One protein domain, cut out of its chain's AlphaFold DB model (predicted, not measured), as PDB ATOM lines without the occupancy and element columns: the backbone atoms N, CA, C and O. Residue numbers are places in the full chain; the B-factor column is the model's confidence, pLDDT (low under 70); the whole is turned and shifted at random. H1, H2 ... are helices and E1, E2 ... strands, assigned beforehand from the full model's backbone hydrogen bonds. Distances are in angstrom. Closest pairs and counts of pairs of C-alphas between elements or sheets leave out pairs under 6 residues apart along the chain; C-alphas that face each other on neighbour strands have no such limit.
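This is residues 7 to 116 of the 130 residues of the protein "Hypothetical protein" of Leptocylindrus danicus (UniProt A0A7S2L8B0). Two strongly twisted antiparallel sheets stand partly and loosely face to face, with strands E2 and E3 of the one near the long strand E4 of the other, and the small helices H1 and H2 make a head at the far end of E4. The long link, residues 47 to 58, folds back along E4 and is tied to it by two short pairings. The printed part has 110 residues with seven named strands and two named helices, along the chain E1 E2 E3 E4 H1 H2 E5 E6 E7; the sheets run E5 E4 E6 E7 and E1 E2 E3. The class is mostly strand, and the whole is only just compact, close to loose, with a radius of gyration of the C-alphas of 15.4 A and spans of 43 by 34 by 22 A.

Begin in the larger sheet at C-alpha 59, (-8.331, 11.952, 17.476), where E4 starts; it runs through residues 59 to 69 over 28.1 A and bends by 57 degrees at residue 66. In the same sheet look for E5, residues 88 to 90, 7.0 A; E6, residues 97 to 102, 16.0 A; and E7, residues 112 to 115, 9.7 A, with C-alpha 115 at (-9.970, -4.343, 13.808). The other sheet has E1, residues 7 to 14, 22.9 A, from C-alpha 7 at (2.471, 18.411, 16.330); E2, residues 23 to 31, 26.3 A; and E3, residues 37 to 46, 27.1 A. H1 is residues 71 to 78, 10.6 A, and H2 residues 84 to 87, 5.8 A.

E4 pairs with E6 over residues 59 to 64, where N 62 and O 99 are 2.8 A apart, and with E5 over residues 67 to 69, where N 68 and O 89 are 2.9 A apart. E6 and E7 are a hairpin, with N 114 and O 98 at 2.8 A. Residues 48 to 49 pair antiparallel with 65 to 66 of E4, and 54 to 55 with 60 to 61. E1 E2 E3 is a meander, each strand the antiparallel neighbour of the one before; check N 10 and O 27, 2.8 A, and N 26 and O 43, 2.8 A. E3 and E4 are near each other, with 6 pairs of C-alphas within 10 A, while E1 and E4 are apart. H1 is only just on the larger sheet, with 5 pairs of C-alphas within 10 A, and only grazes it with residues 71 to 74. H1 and H2 touch, their closest C-alphas being those of Gly 73 and Ile 87, 4.4 A apart. In H1 every O i to N i+4 pair is within hydrogen-bond range; H2 is too short for such a pair.

The C-alphas of Thr 34 and Glu 93, the two farthest apart, are 45.5 A apart. The printed part has no cut, and the link from E3 to E4 is long. Mean pLDDT of the printed part is 91.3; look to residues 105 to 109 for values under 70.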
ATOM      1  N   ILE A   7       2.755  19.743  15.784       92.50
ATOM      2  CA  ILE A   7       2.471  18.411  16.330       92.50
ATOM      3  C   ILE A   7       3.641  17.479  16.057       92.50
ATOM      4  O   ILE A   7       4.206  17.463  14.966       92.50
ATOM      5  N   MET A   8       4.005  16.700  17.068       93.75
ATOM      6  CA  MET A   8       5.088  15.728  17.012       93.75
ATOM      7  C   MET A   8       4.608  14.395  17.575       93.75
ATOM      8  O   MET A   8       3.887  14.362  18.569       93.75
ATOM      9  N   CYS A   9       5.070  13.297  16.985       94.56
ATOM     10  CA  CYS A   9       4.958  11.971  17.575       94.56
ATOM     11  C   CYS A   9       6.354  11.453  17.930       94.56
ATOM     12  O   CYS A   9       7.290  11.566  17.136       94.56
ATOM     13  N   LYS A  10       6.494  10.882  19.124       94.44
ATOM     14  CA  LYS A  10       7.664  10.103  19.528       94.44
ATOM     15  C   LYS A  10       7.262   8.643  19.619       94.44
ATOM     16  O   LYS A  10       6.245   8.329  20.227       94.44
ATOM     17  N   SER A  11       8.088   7.754  19.087       92.06
ATOM     18  CA  SER A  11       7.926   6.309  19.237       92.06
ATOM     19  C   SER A  11       9.113   5.725  19.990       92.06
ATOM     20  O   SER A  11      10.262   6.051  19.687       92.06
ATOM     21  N   LYS A  12       8.848   4.819  20.929       93.25
ATOM     22  CA  LYS A  12       9.872   3.968  21.543       93.25
ATOM     23  C   LYS A  12       9.413   2.513  21.548       93.25
ATOM     24  O   LYS A  12       8.227   2.234  21.724       93.25
ATOM     25  N   PHE A  13      10.364   1.596  21.413       92.94
ATOM     26  CA  PHE A  13      10.130   0.180  21.673       92.94
ATOM     27  C   PHE A  13      10.495  -0.135  23.120       92.94
ATOM     28  O   PHE A  13      11.552   0.269  23.605       92.94
ATOM     29  N   GLU A  14       9.617  -0.847  23.815       94.88
ATOM     30  CA  GLU A  14       9.904  -1.428  25.121       94.88
ATOM     31  C   GLU A  14      10.242  -2.901  24.906       94.88
ATOM     32  O   GLU A  14       9.372  -3.712  24.598       94.88
ATOM     33  N   ILE A  15      11.528  -3.228  25.027       92.38
ATOM     34  CA  ILE A  15      12.074  -4.579  24.873       92.38
ATOM     35  C   ILE A  15      12.678  -4.959  26.241       92.38
ATOM     36  O   ILE A  15      13.518  -4.204  26.733       92.38
ATOM     37  N   PRO A  16      12.254  -6.061  26.896       92.62
ATOM     38  CA  PRO A  16      11.487  -7.169  26.328       92.62
ATOM     39  C   PRO A  16       9.968  -6.988  26.286       92.62
ATOM     40  O   PRO A  16       9.308  -7.766  25.604       92.62
ATOM     41  N   GLY A  17       9.424  -5.977  26.965       92.38
ATOM     42  CA  GLY A  17       7.980  -5.751  27.033       92.38
ATOM     43  C   GLY A  17       7.219  -6.881  27.741       92.38
ATOM     44  O   GLY A  17       7.804  -7.687  28.465       92.38
ATOM     45  N   ASP A  18       5.909  -6.927  27.522       94.88
ATOM     46  CA  ASP A  18       5.004  -7.922  28.096       94.88
ATOM     47  C   ASP A  18       5.287  -9.300  27.478       94.88
ATOM     48  O   ASP A  18       5.451  -9.429  26.261       94.88
ATOM     49  N   ASP A  19       5.375 -10.335  28.317       95.19
ATOM     50  CA  ASP A  19       5.616 -11.733  27.924       95.19
ATOM     51  C   ASP A  19       6.825 -11.962  26.992       95.19
ATOM     52  O   ASP A  19       6.849 -12.927  26.225       95.19
ATOM     53  N   ASN A  20       7.837 -11.085  27.020       93.25
ATOM     54  CA  ASN A  20       8.957 -11.093  26.069       93.25
ATOM     55  C   ASN A  20       8.522 -10.987  24.593       93.25
ATOM     56  O   ASN A  20       9.149 -11.569  23.702       93.25
ATOM     57  N   LYS A  21       7.440 -10.259  24.309       93.75
ATOM     58  CA  LYS A  21       6.963 -10.002  22.938       93.75
ATOM     59  C   LYS A  21       7.257  -8.587  22.450       93.75
ATOM     60  O   LYS A  21       7.121  -8.314  21.259       93.75
ATOM     61  N   GLY A  22       7.696  -7.714  23.349       94.94
ATOM     62  CA  GLY A  22       7.880  -6.295  23.112       94.94
ATOM     63  C   GLY A  22       6.577  -5.513  23.203       94.94
ATOM     64  O   GLY A  22       5.475  -6.029  23.006       94.94
ATOM     65  N   ASN A  23       6.719  -4.216  23.427       96.00
ATOM     66  CA  ASN A  23       5.642  -3.248  23.277       96.00
ATOM     67  C   ASN A  23       6.136  -2.060  22.462       96.00
ATOM     68  O   ASN A  23       7.339  -1.797  22.377       96.00
ATOM     69  N   THR A  24       5.192  -1.308  21.909       94.75
ATOM     70  CA  THR A  24       5.488  -0.004  21.318       94.75
ATOM     71  C   THR A  24       4.731   1.066  22.083       94.75
ATOM     72  O   THR A  24       3.542   0.911  22.365       94.75
ATOM     73  N   VAL A  25       5.426   2.145  22.434       94.75
ATOM     74  CA  VAL A  25       4.832   3.307  23.095       94.75
ATOM     75  C   VAL A  25       4.976   4.514  22.193       94.75
ATOM     76  O   VAL A  25       6.083   4.865  21.782       94.75
ATOM     77  N   TYR A  26       3.849   5.162  21.945       93.50
ATOM     78  CA  TYR A  26       3.754   6.409  21.212       93.50
ATOM     79  C   TYR A  26       3.414   7.542  22.166       93.50
ATOM     80  O   TYR A  26       2.621   7.369  23.089       93.50
ATOM     81  N   GLU A  27       4.013   8.703  21.939       94.69
ATOM     82  CA  GLU A  27       3.669   9.944  22.618       94.69
ATOM     83  C   GLU A  27       3.395  11.027  21.578       94.69
ATOM     84  O   GLU A  27       4.295  11.432  20.842       94.69
ATOM     85  N   PHE A  28       2.152  11.492  21.534       94.00
ATOM     86  CA  PHE A  28       1.709  12.595  20.694       94.00
ATOM     87  C   PHE A  28       1.775  13.891  21.491       94.00
ATOM     88  O   PHE A  28       1.227  13.983  22.590       94.00
ATOM     89  N   LEU A  29       2.473  14.876  20.941       94.12
ATOM     90  CA  LEU A  29       2.792  16.147  21.571       94.12
ATOM     91  C   LEU A  29       2.241  17.279  20.711       94.12
ATOM     92  O   LEU A  29       2.572  17.365  19.529       94.12
ATOM     93  N   GLU A  30       1.458  18.168  21.313       93.44
ATOM     94  CA  GLU A  30       0.977  19.382  20.654       93.44
ATOM     95  C   GLU A  30       1.600  20.618  21.281       93.44
ATOM     96  O   GLU A  30       1.602  20.780  22.506       93.44
ATOM     97  N   PHE A  31       2.062  21.519  20.425       93.31
ATOM     98  CA  PHE A  31       2.689  22.770  20.801       93.31
ATOM     99  C   PHE A  31       1.862  23.953  20.300       93.31
ATOM    100  O   PHE A  31       1.259  23.902  19.224       93.31
ATOM    101  N   ASP A  32       1.824  25.020  21.091       92.12
ATOM    102  CA  ASP A  32       1.260  26.293  20.652       92.12
ATOM    103  C   ASP A  32       2.202  27.039  19.690       92.12
ATOM    104  O   ASP A  32       3.313  26.598  19.387       92.12
ATOM    105  N   ASN A  33       1.771  28.213  19.230       91.19
ATOM    106  CA  ASN A  33       2.524  29.043  18.281       91.19
ATOM    107  C   ASN A  33       3.826  29.620  18.863       91.19
ATOM    108  O   ASN A  33       4.604  30.234  18.139       91.19
ATOM    109  N   THR A  34       4.064  29.448  20.163       94.25
ATOM    110  CA  THR A  34       5.313  29.812  20.843       94.25
ATOM    111  C   THR A  34       6.197  28.592  21.116       94.25
ATOM    112  O   THR A  34       7.164  28.692  21.869       94.25
ATOM    113  N   PHE A  35       5.875  27.442  20.509       92.50
ATOM    114  CA  PHE A  35       6.521  26.147  20.724       92.50
ATOM    115  C   PHE A  35       6.464  25.652  22.177       92.50
ATOM    116  O   PHE A  35       7.286  24.833  22.595       92.50
ATOM    117  N   ARG A  36       5.484  26.104  22.968       94.94
ATOM    118  CA  ARG A  36       5.243  25.550  24.305       94.94
ATOM    119  C   ARG A  36       4.333  24.339  24.202       94.94
ATOM    120  O   ARG A  36       3.333  24.370  23.492       94.94
ATOM    121  N   LEU A  37       4.674  23.278  24.927       93.19
ATOM    122  CA  LEU A  37       3.865  22.064  24.991       93.19
ATOM    123  C   LEU A  37       2.538  22.355  25.705       93.19
ATOM    124  O   LEU A  37       2.539  22.794  26.853       93.19
ATOM    125  N   VAL A  38       1.417  22.072  25.042       91.06
ATOM    126  CA  VAL A  38       0.061  22.287  25.580       91.06
ATOM    127  C   VAL A  38      -0.748  21.000  25.723       91.06
ATOM    128  O   VAL A  38      -1.746  20.984  26.439       91.06
ATOM    129  N   SER A  39      -0.333  19.914  25.064       89.94
ATOM    130  CA  SER A  39      -0.933  18.587  25.229       89.94
ATOM    131  C   SER A  39       0.107  17.488  25.025       89.94
ATOM    132  O   SER A  39       0.941  17.587  24.127       89.94
ATOM    133  N   SER A  40       0.037  16.438  25.844       92.12
ATOM    134  CA  SER A  40       0.752  15.173  25.643       92.12
ATOM    135  C   SER A  40      -0.223  14.010  25.826       92.12
ATOM    136  O   SER A  40      -1.031  14.010  26.765       92.12
ATOM    137  N   ARG A  41      -0.171  13.030  24.923       91.94
ATOM    138  CA  ARG A  41      -0.961  11.795  24.979       91.94
ATOM    139  C   ARG A  41      -0.068  10.602  24.707       91.94
ATOM    140  O   ARG A  41       0.588  10.547  23.673       91.94
ATOM    141  N   LYS A  42      -0.058   9.645  25.634       92.25
ATOM    142  CA  LYS A  42       0.706   8.404  25.506       92.25
ATOM    143  C   LYS A  42      -0.221   7.244  25.194       92.25
ATOM    144  O   LYS A  42      -1.258   7.105  25.832       92.25
ATOM    145  N   TYR A  43       0.196   6.398  24.266       91.56
ATOM    146  CA  TYR A  43      -0.469   5.144  23.941       91.56
ATOM    147  C   TYR A  43       0.561   4.019  23.941       91.56
ATOM    148  O   TYR A  43       1.581   4.105  23.257       91.56
ATOM    149  N   ARG A  44       0.306   2.979  24.734       93.62
ATOM    150  CA  ARG A  44       1.128   1.771  24.809       93.62
ATOM    151  C   ARG A  44       0.340   0.618  24.208       93.62
ATOM    152  O   ARG A  44      -0.762   0.333  24.656       93.62
ATOM    153  N   SER A  45       0.933  -0.053  23.233       92.88
ATOM    154  CA  SER A  45       0.346  -1.192  22.526       92.88
ATOM    155  C   SER A  45       1.225  -2.435  22.683       92.88
ATOM    156  O   SER A  45       2.392  -2.345  23.076       92.88
ATOM    157  N   ARG A  46       0.699  -3.605  22.295       93.00
ATOM    158  CA  ARG A  46       1.534  -4.734  21.844       93.00
ATOM    159  C   ARG A  46       2.556  -4.269  20.803       93.00
ATOM    160  O   ARG A  46       2.331  -3.248  20.144       93.00
ATOM    161  N   PHE A  47       3.641  -5.022  20.631       94.50
ATOM    162  CA  PHE A  47       4.642  -4.710  19.616       94.50
ATOM    163  C   PHE A  47       3.995  -4.526  18.234       94.50
ATOM    164  O   PHE A  47       3.285  -5.392  17.722       94.50
ATOM    165  N   MET A  48       4.202  -3.344  17.669       93.31
ATOM    166  CA  MET A  48       3.682  -2.929  16.371       93.31
ATOM    167  C   MET A  48       4.629  -1.910  15.754       93.31
ATOM    168  O   MET A  48       5.334  -1.191  16.470       93.31
ATOM    169  N   VAL A  49       4.593  -1.800  14.430       90.69
ATOM    170  CA  VAL A  49       5.393  -0.819  13.693       90.69
ATOM    171  C   VAL A  49       4.469   0.205  13.052       90.69
ATOM    172  O   VAL A  49       3.681  -0.124  12.170       90.69
ATOM    173  N   MET A  50       4.579   1.457  13.477       90.69
ATOM    174  CA  MET A  50       3.898   2.589  12.854       90.69
ATOM    175  C   MET A  50       4.924   3.413  12.087       90.69
ATOM    176  O   MET A  50       5.927   3.832  12.660       90.69
ATOM    177  N   HIS A  51       4.665   3.640  10.803       90.38
ATOM    178  CA  HIS A  51       5.450   4.575   9.998       90.38
ATOM    179  C   HIS A  51       4.809   5.965   9.967       90.38
ATOM    180  O   HIS A  51       5.505   6.968  10.076       90.38
ATOM    181  N   ASP A  52       3.482   6.005   9.858       91.50
ATOM    182  CA  ASP A  52       2.701   7.218   9.647       91.50
ATOM    183  C   ASP A  52       1.413   7.181  10.475       91.50
ATOM    184  O   ASP A  52       1.003   6.124  10.959       91.50
ATOM    185  N   TRP A  53       0.793   8.340  10.662       92.81
ATOM    186  CA  TRP A  53      -0.421   8.535  11.449       92.81
ATOM    187  C   TRP A  53      -1.160   9.784  10.970       92.81
ATOM    188  O   TRP A  53      -0.583  10.676  10.354       92.81
ATOM    189  N   MET A  54      -2.453   9.856  11.269       91.69
ATOM    190  CA  MET A  54      -3.299  10.995  10.911       91.69
ATOM    191  C   MET A  54      -3.802  11.712  12.152       91.69
ATOM    192  O   MET A  54      -3.822  11.167  13.258       91.69
ATOM    193  N   ILE A  55      -4.275  12.935  11.947       90.06
ATOM    194  CA  ILE A  55      -4.917  13.720  12.984       90.06
ATOM    195  C   ILE A  55      -6.257  14.261  12.504       90.06
ATOM    196  O   ILE A  55      -6.389  14.710  11.369       90.06
ATOM    197  N   THR A  56      -7.238  14.226  13.391       88.50
ATOM    198  CA  THR A  56      -8.548  14.861  13.237       88.50
ATOM    199  C   THR A  56      -8.716  15.888  14.335       88.50
ATOM    200  O   THR A  56      -7.879  15.964  15.234       88.50
ATOM    201  N   ASP A  57      -9.795  16.667  14.324       86.56
ATOM    202  CA  ASP A  57     -10.057  17.601  15.418       86.56
ATOM    203  C   ASP A  57     -10.116  16.913  16.792       86.56
ATOM    204  O   ASP A  57      -9.690  17.522  17.774       86.56
ATOM    205  N   ASP A  58     -10.489  15.630  16.849       88.06
ATOM    206  CA  ASP A  58     -10.737  14.901  18.096       88.06
ATOM    207  C   ASP A  58      -9.775  13.739  18.371       88.06
ATOM    208  O   ASP A  58      -9.585  13.378  19.534       88.06
ATOM    209  N   TYR A  59      -9.121  13.179  17.349       91.12
ATOM    210  CA  TYR A  59      -8.331  11.952  17.476       91.12
ATOM    211  C   TYR A  59      -6.977  12.027  16.772       91.12
ATOM    212  O   TYR A  59      -6.823  12.642  15.719       91.12
ATOM    213  N   TYR A  60      -6.001  11.321  17.334       92.81
ATOM    214  CA  TYR A  60      -4.903  10.752  16.561       92.81
ATOM    215  C   TYR A  60      -5.356   9.402  16.021       92.81
ATOM    216  O   TYR A  60      -5.879   8.587  16.781       92.81
ATOM    217  N   VAL A  61      -5.150   9.157  14.733       92.94
ATOM    218  CA  VAL A  61      -5.506   7.894  14.084       92.94
ATOM    219  C   VAL A  61      -4.229   7.180  13.675       92.94
ATOM    220  O   VAL A  61      -3.444   7.687  12.874       92.94
ATOM    221  N   VAL A  62      -4.016   6.005  14.252       93.06
ATOM    222  CA  VAL A  62      -2.760   5.263  14.173       93.06
ATOM    223  C   VAL A  62      -2.999   3.887  13.555       93.06
ATOM    224  O   VAL A  62      -3.825   3.127  14.063       93.06
ATOM    225  N   PRO A  63      -2.258   3.507  12.503       92.62
ATOM    226  CA  PRO A  63      -2.270   2.158  11.984       92.62
ATOM    227  C   PRO A  63      -1.427   1.272  12.890       92.62
ATOM    228  O   PRO A  63      -0.211   1.427  13.024       92.62
ATOM    229  N   LYS A  64      -2.082   0.292  13.493       92.25
ATOM    230  CA  LYS A  64      -1.449  -0.765  14.267       92.25
ATOM    231  C   LYS A  64      -1.100  -1.910  13.339       92.25
ATOM    232  O   LYS A  64      -1.792  -2.923  13.271       92.25
ATOM    233  N   ASN A  65      -0.007  -1.708  12.596       93.75
ATOM    234  CA  ASN A  65       0.543  -2.746  11.735       93.75
ATOM    235  C   ASN A  65       1.132  -3.856  12.621       93.75
ATOM    236  O   ASN A  65       2.063  -3.591  13.397       93.75
ATOM    237  N   PRO A  66       0.613  -5.089  12.530       92.50
ATOM    238  CA  PRO A  66       1.030  -6.167  13.404       92.50
ATOM    239  C   PRO A  66       2.472  -6.566  13.086       92.50
ATOM    240  O   PRO A  66       2.832  -6.840  11.939       92.50
ATOM    241  N   ALA A  67       3.304  -6.591  14.118       94.50
ATOM    242  CA  ALA A  67       4.704  -6.964  14.022       94.50
ATOM    243  C   ALA A  67       5.092  -7.842  15.209       94.50
ATOM    244  O   ALA A  67       4.417  -7.866  16.237       94.50
ATOM    245  N   LYS A  68       6.215  -8.539  15.075       95.12
ATOM    246  CA  LYS A  68       6.818  -9.334  16.141       95.12
ATOM    247  C   LYS A  68       8.320  -9.115  16.188       95.12
ATOM    248  O   LYS A  68       8.964  -8.975  15.146       95.12
ATOM    249  N   LEU A  69       8.874  -9.123  17.395       95.69
ATOM    250  CA  LEU A  69      10.316  -9.079  17.596       95.69
ATOM    251  C   LEU A  69      10.990 -10.343  17.054       95.69
ATOM    252  O   LEU A  69      10.471 -11.453  17.166       95.69
ATOM    253  N   GLN A  70      12.179 -10.161  16.491       96.06
ATOM    254  CA  GLN A  70      13.104 -11.228  16.135       96.06
ATOM    255  C   GLN A  70      14.224 -11.230  17.170       96.06
ATOM    256  O   GLN A  70      15.162 -10.445  17.072       96.06
ATOM    257  N   TRP A  71      14.125 -12.089  18.185       95.06
ATOM    258  CA  TRP A  71      15.054 -12.087  19.323       95.06
ATOM    259  C   TRP A  71      16.523 -12.267  18.930       95.06
ATOM    260  O   TRP A  71      17.401 -11.601  19.479       95.06
ATOM    261  N   GLU A  72      16.791 -13.106  17.931       95.88
ATOM    262  CA  GLU A  72      18.128 -13.237  17.350       95.88
ATOM    263  C   GLU A  72      18.606 -11.912  16.729       95.88
ATOM    264  O   GLU A  72      19.747 -11.496  16.941       95.88
ATOM    265  N   GLY A  73      17.719 -11.220  16.008       95.69
ATOM    266  CA  GLY A  73      17.968  -9.904  15.426       95.69
ATOM    267  C   GLY A  73      18.219  -8.832  16.483       95.69
ATOM    268  O   GLY A  73      19.177  -8.075  16.360       95.69
ATOM    269  N   VAL A  74      17.440  -8.821  17.571       95.00
ATOM    270  CA  VAL A  74      17.659  -7.940  18.733       95.00
ATOM    271  C   VAL A  74      19.055  -8.160  19.321       95.00
ATOM    272  O   VAL A  74      19.789  -7.196  19.536       95.00
ATOM    273  N   GLY A  75      19.455  -9.419  19.533       95.50
ATOM    274  CA  GLY A  75      20.785  -9.756  20.045       95.50
ATOM    275  C   GLY A  75      21.909  -9.296  19.115       95.50
ATOM    276  O   GLY A  75      22.864  -8.666  19.567       95.50
ATOM    277  N   LYS A  76      21.778  -9.546  17.805       97.12
ATOM    278  CA  LYS A  76      22.742  -9.086  16.792       97.12
ATOM    279  C   LYS A  76      22.812  -7.560  16.717       97.12
ATOM    280  O   LYS A  76      23.911  -7.018  16.617       97.12
ATOM    281  N   PHE A  77      21.678  -6.867  16.800       95.69
ATOM    282  CA  PHE A  77      21.609  -5.406  16.775       95.69
ATOM    283  C   PHE A  77      22.300  -4.794  17.995       95.69
ATOM    284  O   PHE A  77      23.105  -3.878  17.846       95.69
ATOM    285  N   ALA A  78      22.075  -5.356  19.188       94.12
ATOM    286  CA  ALA A  78      22.715  -4.904  20.423       94.12
ATOM    287  C   ALA A  78      24.254  -4.969  20.369       94.12
ATOM    288  O   ALA A  78      24.926  -4.160  21.004       94.12
ATOM    289  N   VAL A  79      24.818  -5.895  19.584       96.81
ATOM    290  CA  VAL A  79      26.272  -6.018  19.366       96.81
ATOM    291  C   VAL A  79      26.752  -5.389  18.050       96.81
ATOM    292  O   VAL A  79      27.869  -5.661  17.614       96.81
ATOM    293  N   GLY A  80      25.918  -4.576  17.391       96.50
ATOM    294  CA  GLY A  80      26.267  -3.853  16.161       96.50
ATOM    295  C   GLY A  80      26.441  -4.733  14.916       96.50
ATOM    296  O   GLY A  80      27.103  -4.326  13.967       96.50
ATOM    297  N   LYS A  81      25.881  -5.949  14.914       97.06
ATOM    298  CA  LYS A  81      25.983  -6.938  13.821       97.06
ATOM    299  C   LYS A  81      24.703  -7.088  12.995       97.06
ATOM    300  O   LYS A  81      24.603  -8.018  12.199       97.06
ATOM    301  N   ALA A  82      23.721  -6.223  13.208       95.81
ATOM    302  CA  ALA A  82      22.479  -6.191  12.447       95.81
ATOM    303  C   ALA A  82      21.981  -4.751  12.304       95.81
ATOM    304  O   ALA A  82      22.388  -3.865  13.059       95.81
ATOM    305  N   LEU A  83      21.103  -4.527  11.334       94.75
ATOM    306  CA  LEU A  83      20.407  -3.268  11.123       94.75
ATOM    307  C   LEU A  83      19.143  -3.211  11.985       94.75
ATOM    308  O   LEU A  83      18.611  -4.229  12.422       94.75
ATOM    309  N   GLY A  84      18.610  -2.005  12.193       88.50
ATOM    310  CA  GLY A  84      17.370  -1.829  12.957       88.50
ATOM    311  C   GLY A  84      16.167  -2.546  12.336       88.50
ATOM    312  O   GLY A  84      15.237  -2.896  13.048       88.50
ATOM    313  N   VAL A  85      16.188  -2.814  11.028       91.12
ATOM    314  CA  VAL A  85      15.133  -3.576  10.338       91.12
ATOM    315  C   VAL A  85      15.172  -5.074  10.644       91.12
ATOM    316  O   VAL A  85      14.159  -5.745  10.487       91.12
ATOM    317  N   ASP A  86      16.300  -5.597  11.128       94.19
ATOM    318  CA  ASP A  86      16.461  -7.027  11.413       94.19
ATOM    319  C   ASP A  86      15.862  -7.426  12.772       94.19
ATOM    320  O   ASP A  86      15.753  -8.612  13.083       94.19
ATOM    321  N   ILE A  87      15.482  -6.455  13.613       94.69
ATOM    322  CA  ILE A  87      14.985  -6.717  14.975       94.69
ATOM    323  C   ILE A  87      13.500  -7.094  15.004       94.69
ATOM    324  O   ILE A  87      12.990  -7.476  16.058       94.69
ATOM    325  N   PHE A  88      12.792  -6.981  13.878       95.06
ATOM    326  CA  PHE A  88      11.373  -7.299  13.782       95.06
ATOM    327  C   PHE A  88      10.984  -7.889  12.426       95.06
ATOM    328  O   PHE A  88      11.695  -7.780  11.435       95.06
ATOM    329  N   SER A  89       9.807  -8.505  12.381       95.19
ATOM    330  CA  SER A  89       9.122  -8.861  11.140       95.19
ATOM    331  C   SER A  89       7.630  -8.567  11.259       95.19
ATOM    332  O   SER A  89       7.100  -8.444  12.365       95.19
ATOM    333  N   MET A  90       6.949  -8.433  10.123       94.62
ATOM    334  CA  MET A  90       5.496  -8.274  10.119       94.62
ATOM    335  C   MET A  90       4.823  -9.588  10.517       94.62
ATOM    336  O   MET A  90       5.179 -10.656  10.013       94.62
ATOM    337  N   ASP A  91       3.841  -9.503  11.407       93.12
ATOM    338  CA  ASP A  91       3.072 -10.652  11.865       93.12
ATOM    339  C   ASP A  91       1.808 -10.814  11.016       93.12
ATOM    340  O   ASP A  91       0.811 -10.130  11.223       93.12
ATOM    341  N   LYS A  92       1.880 -11.718  10.035       90.44
ATOM    342  CA  LYS A  92       0.805 -11.964   9.063       90.44
ATOM    343  C   LYS A  92      -0.356 -12.795   9.617       90.44
ATOM    344  O   LYS A  92      -1.363 -12.927   8.932       90.44
ATOM    345  N   GLU A  93      -0.205 -13.377  10.805       90.19
ATOM    346  CA  GLU A  93      -1.253 -14.173  11.459       90.19
ATOM    347  C   GLU A  93      -2.204 -13.292  12.278       90.19
ATOM    348  O   GLU A  93      -3.357 -13.653  12.508       90.19
ATOM    349  N   SER A  94      -1.735 -12.112  12.684       89.38
ATOM    350  CA  SER A  94      -2.545 -11.106  13.360       89.38
ATOM    351  C   SER A  94      -3.247 -10.189  12.358       89.38
ATOM    352  O   SER A  94      -2.686  -9.803  11.332       89.38
ATOM    353  N   VAL A  95      -4.461  -9.761  12.703       89.75
ATOM    354  CA  VAL A  95      -5.163  -8.711  11.955       89.75
ATOM    355  C   VAL A  95      -4.570  -7.334  12.252       89.75
ATOM    356  O   VAL A  95      -4.025  -7.085  13.337       89.75
ATOM    357  N   SER A  96      -4.677  -6.440  11.273       89.81
ATOM    358  CA  SER A  96      -4.328  -5.030  11.441       89.81
ATOM    359  C   SER A  96      -5.459  -4.270  12.111       89.81
ATOM    360  O   SER A  96      -6.617  -4.681  12.070       89.81
ATOM    361  N   GLU A  97      -5.121  -3.161  12.754       93.19
ATOM    362  CA  GLU A  97      -6.087  -2.353  13.494       93.19
ATOM    363  C   GLU A  97      -5.857  -0.869  13.189       93.19
ATOM    364  O   GLU A  97      -4.730  -0.444  12.917       93.19
ATOM    365  N   LEU A  98      -6.920  -0.074  13.245       92.88
ATOM    366  CA  LEU A  98      -6.841   1.380  13.327       92.88
ATOM    367  C   LEU A  98      -7.169   1.795  14.755       92.88
ATOM    368  O   LEU A  98      -8.221   1.444  15.286       92.88
ATOM    369  N   VAL A  99      -6.259   2.533  15.371       93.38
ATOM    370  CA  VAL A  99      -6.388   3.002  16.747       93.38
ATOM    371  C   VAL A  99      -6.735   4.481  16.726       93.38
ATOM    372  O   VAL A  99      -6.022   5.275  16.115       93.38
ATOM    373  N   PHE A 100      -7.804   4.853  17.414       93.50
ATOM    374  CA  PHE A 100      -8.237   6.229  17.604       93.50
ATOM    375  C   PHE A 100      -7.914   6.635  19.037       93.50
ATOM    376  O   PHE A 100      -8.491   6.114  19.989       93.50
ATOM    377  N   ILE A 101      -6.971   7.561  19.186       92.56
ATOM    378  CA  ILE A 101      -6.495   8.051  20.479       92.56
ATOM    379  C   ILE A 101      -7.055   9.461  20.676       92.56
ATOM    380  O   ILE A 101      -6.682  10.358  19.915       92.56
ATOM    381  N   PRO A 102      -7.926   9.695  21.671       90.88
ATOM    382  CA  PRO A 102      -8.491  11.017  21.915       90.88
ATOM    383  C   PRO A 102      -7.419  12.088  22.156       90.88
ATOM    384  O   PRO A 102      -6.491  11.917  22.953       90.88
ATOM    385  N   ARG A 103      -7.568  13.232  21.486       88.19
ATOM    386  CA  ARG A 103      -6.686  14.403  21.633       88.19
ATOM    387  C   ARG A 103      -7.009  15.224  22.876       88.19
ATOM    388  O   ARG A 103      -6.109  15.802  23.493       88.19
ATOM    389  N   HIS A 104      -8.291  15.288  23.233       83.06
ATOM    390  CA  HIS A 104      -8.812  16.142  24.307       83.06
ATOM    391  C   HIS A 104      -8.951  15.373  25.620       83.06
ATOM    392  O   HIS A 104      -8.389  14.289  25.765       83.06
ATOM    393  N   ALA A 105      -9.531  15.997  26.647       67.19
ATOM    394  CA  ALA A 105      -9.696  15.371  27.956       67.19
ATOM    395  C   ALA A 105     -10.452  14.038  27.817       67.19
ATOM    396  O   ALA A 105     -11.543  14.005  27.263       67.19
ATOM    397  N   GLY A 106      -9.821  12.980  28.306       57.09
ATOM    398  CA  GLY A 106     -10.268  11.595  28.279       57.09
ATOM    399  C   GLY A 106      -9.218  10.777  29.023       57.09
ATOM    400  O   GLY A 106      -8.034  11.144  29.026       57.09
ATOM    401  N   ASN A 107      -9.640   9.726  29.713       54.38
ATOM    402  CA  ASN A 107      -8.692   8.765  30.271       54.38
ATOM    403  C   ASN A 107      -8.244   7.826  29.138       54.38
ATOM    404  O   ASN A 107      -8.857   7.792  28.072       54.38
ATOM    405  N   GLY A 108      -7.175   7.048  29.335       59.62
ATOM    406  CA  GLY A 108      -6.733   6.056  28.338       59.62
ATOM    407  C   GLY A 108      -7.813   5.032  27.943       59.62
ATOM    408  O   GLY A 108      -7.655   4.348  26.938       59.62
ATOM    409  N   ASP A 109      -8.909   4.972  28.703       61.94
ATOM    410  CA  ASP A 109     -10.073   4.111  28.494       61.94
ATOM    411  C   ASP A 109     -10.936   4.514  27.280       61.94
ATOM    412  O   ASP A 109     -11.731   3.710  26.806       61.94
ATOM    413  N   ASP A 110     -10.753   5.722  26.734       80.56
ATOM    414  CA  ASP A 110     -11.496   6.228  25.568       80.56
ATOM    415  C   ASP A 110     -10.827   5.871  24.217       80.56
ATOM    416  O   ASP A 110     -11.213   6.376  23.158       80.56
ATOM    417  N   ILE A 111      -9.783   5.032  24.232       89.19
ATOM    418  CA  ILE A 111      -9.077   4.592  23.022       89.19
ATOM    419  C   ILE A 111      -9.913   3.540  22.290       89.19
ATOM    420  O   ILE A 111     -10.255   2.498  22.847       89.19
ATOM    421  N   LEU A 112     -10.192   3.790  21.010       91.69
ATOM    422  CA  LEU A 112     -10.947   2.863  20.167       91.69
ATOM    423  C   LEU A 112      -9.993   2.104  19.249       91.69
ATOM    424  O   LEU A 112      -9.259   2.713  18.474       91.69
ATOM    425  N   GLU A 113     -10.033   0.775  19.296       92.75
ATOM    426  CA  GLU A 113      -9.294  -0.089  18.374       92.75
ATOM    427  C   GLU A 113     -10.275  -0.753  17.401       92.75
ATOM    428  O   GLU A 113     -11.065  -1.621  17.774       92.75
ATOM    429  N   VAL A 114     -10.232  -0.337  16.136       92.75
ATOM    430  CA  VAL A 114     -11.052  -0.902  15.062       92.75
ATOM    431  C   VAL A 114     -10.232  -1.956  14.335       92.75
ATOM    432  O   VAL A 114      -9.274  -1.639  13.630       92.75
ATOM    433  N   LYS A 115     -10.608  -3.224  14.508       92.56
ATOM    434  CA  LYS A 115      -9.970  -4.343  13.808       92.56
ATOM    435  C   LYS A 115     -10.359  -4.338  12.336       92.56
ATOM    436  O   LYS A 115     -11.514  -4.105  11.993       92.56
ATOM    437  N   ALA A 116      -9.391  -4.634  11.485       87.38
ATOM    438  CA  ALA A 116      -9.620  -4.920  10.084       87.38
ATOM    439  C   ALA A 116      -9.995  -6.389   9.883       87.38
ATOM    440  O   ALA A 116      -9.613  -7.250  10.675       87.38
TER     441      ALA A 116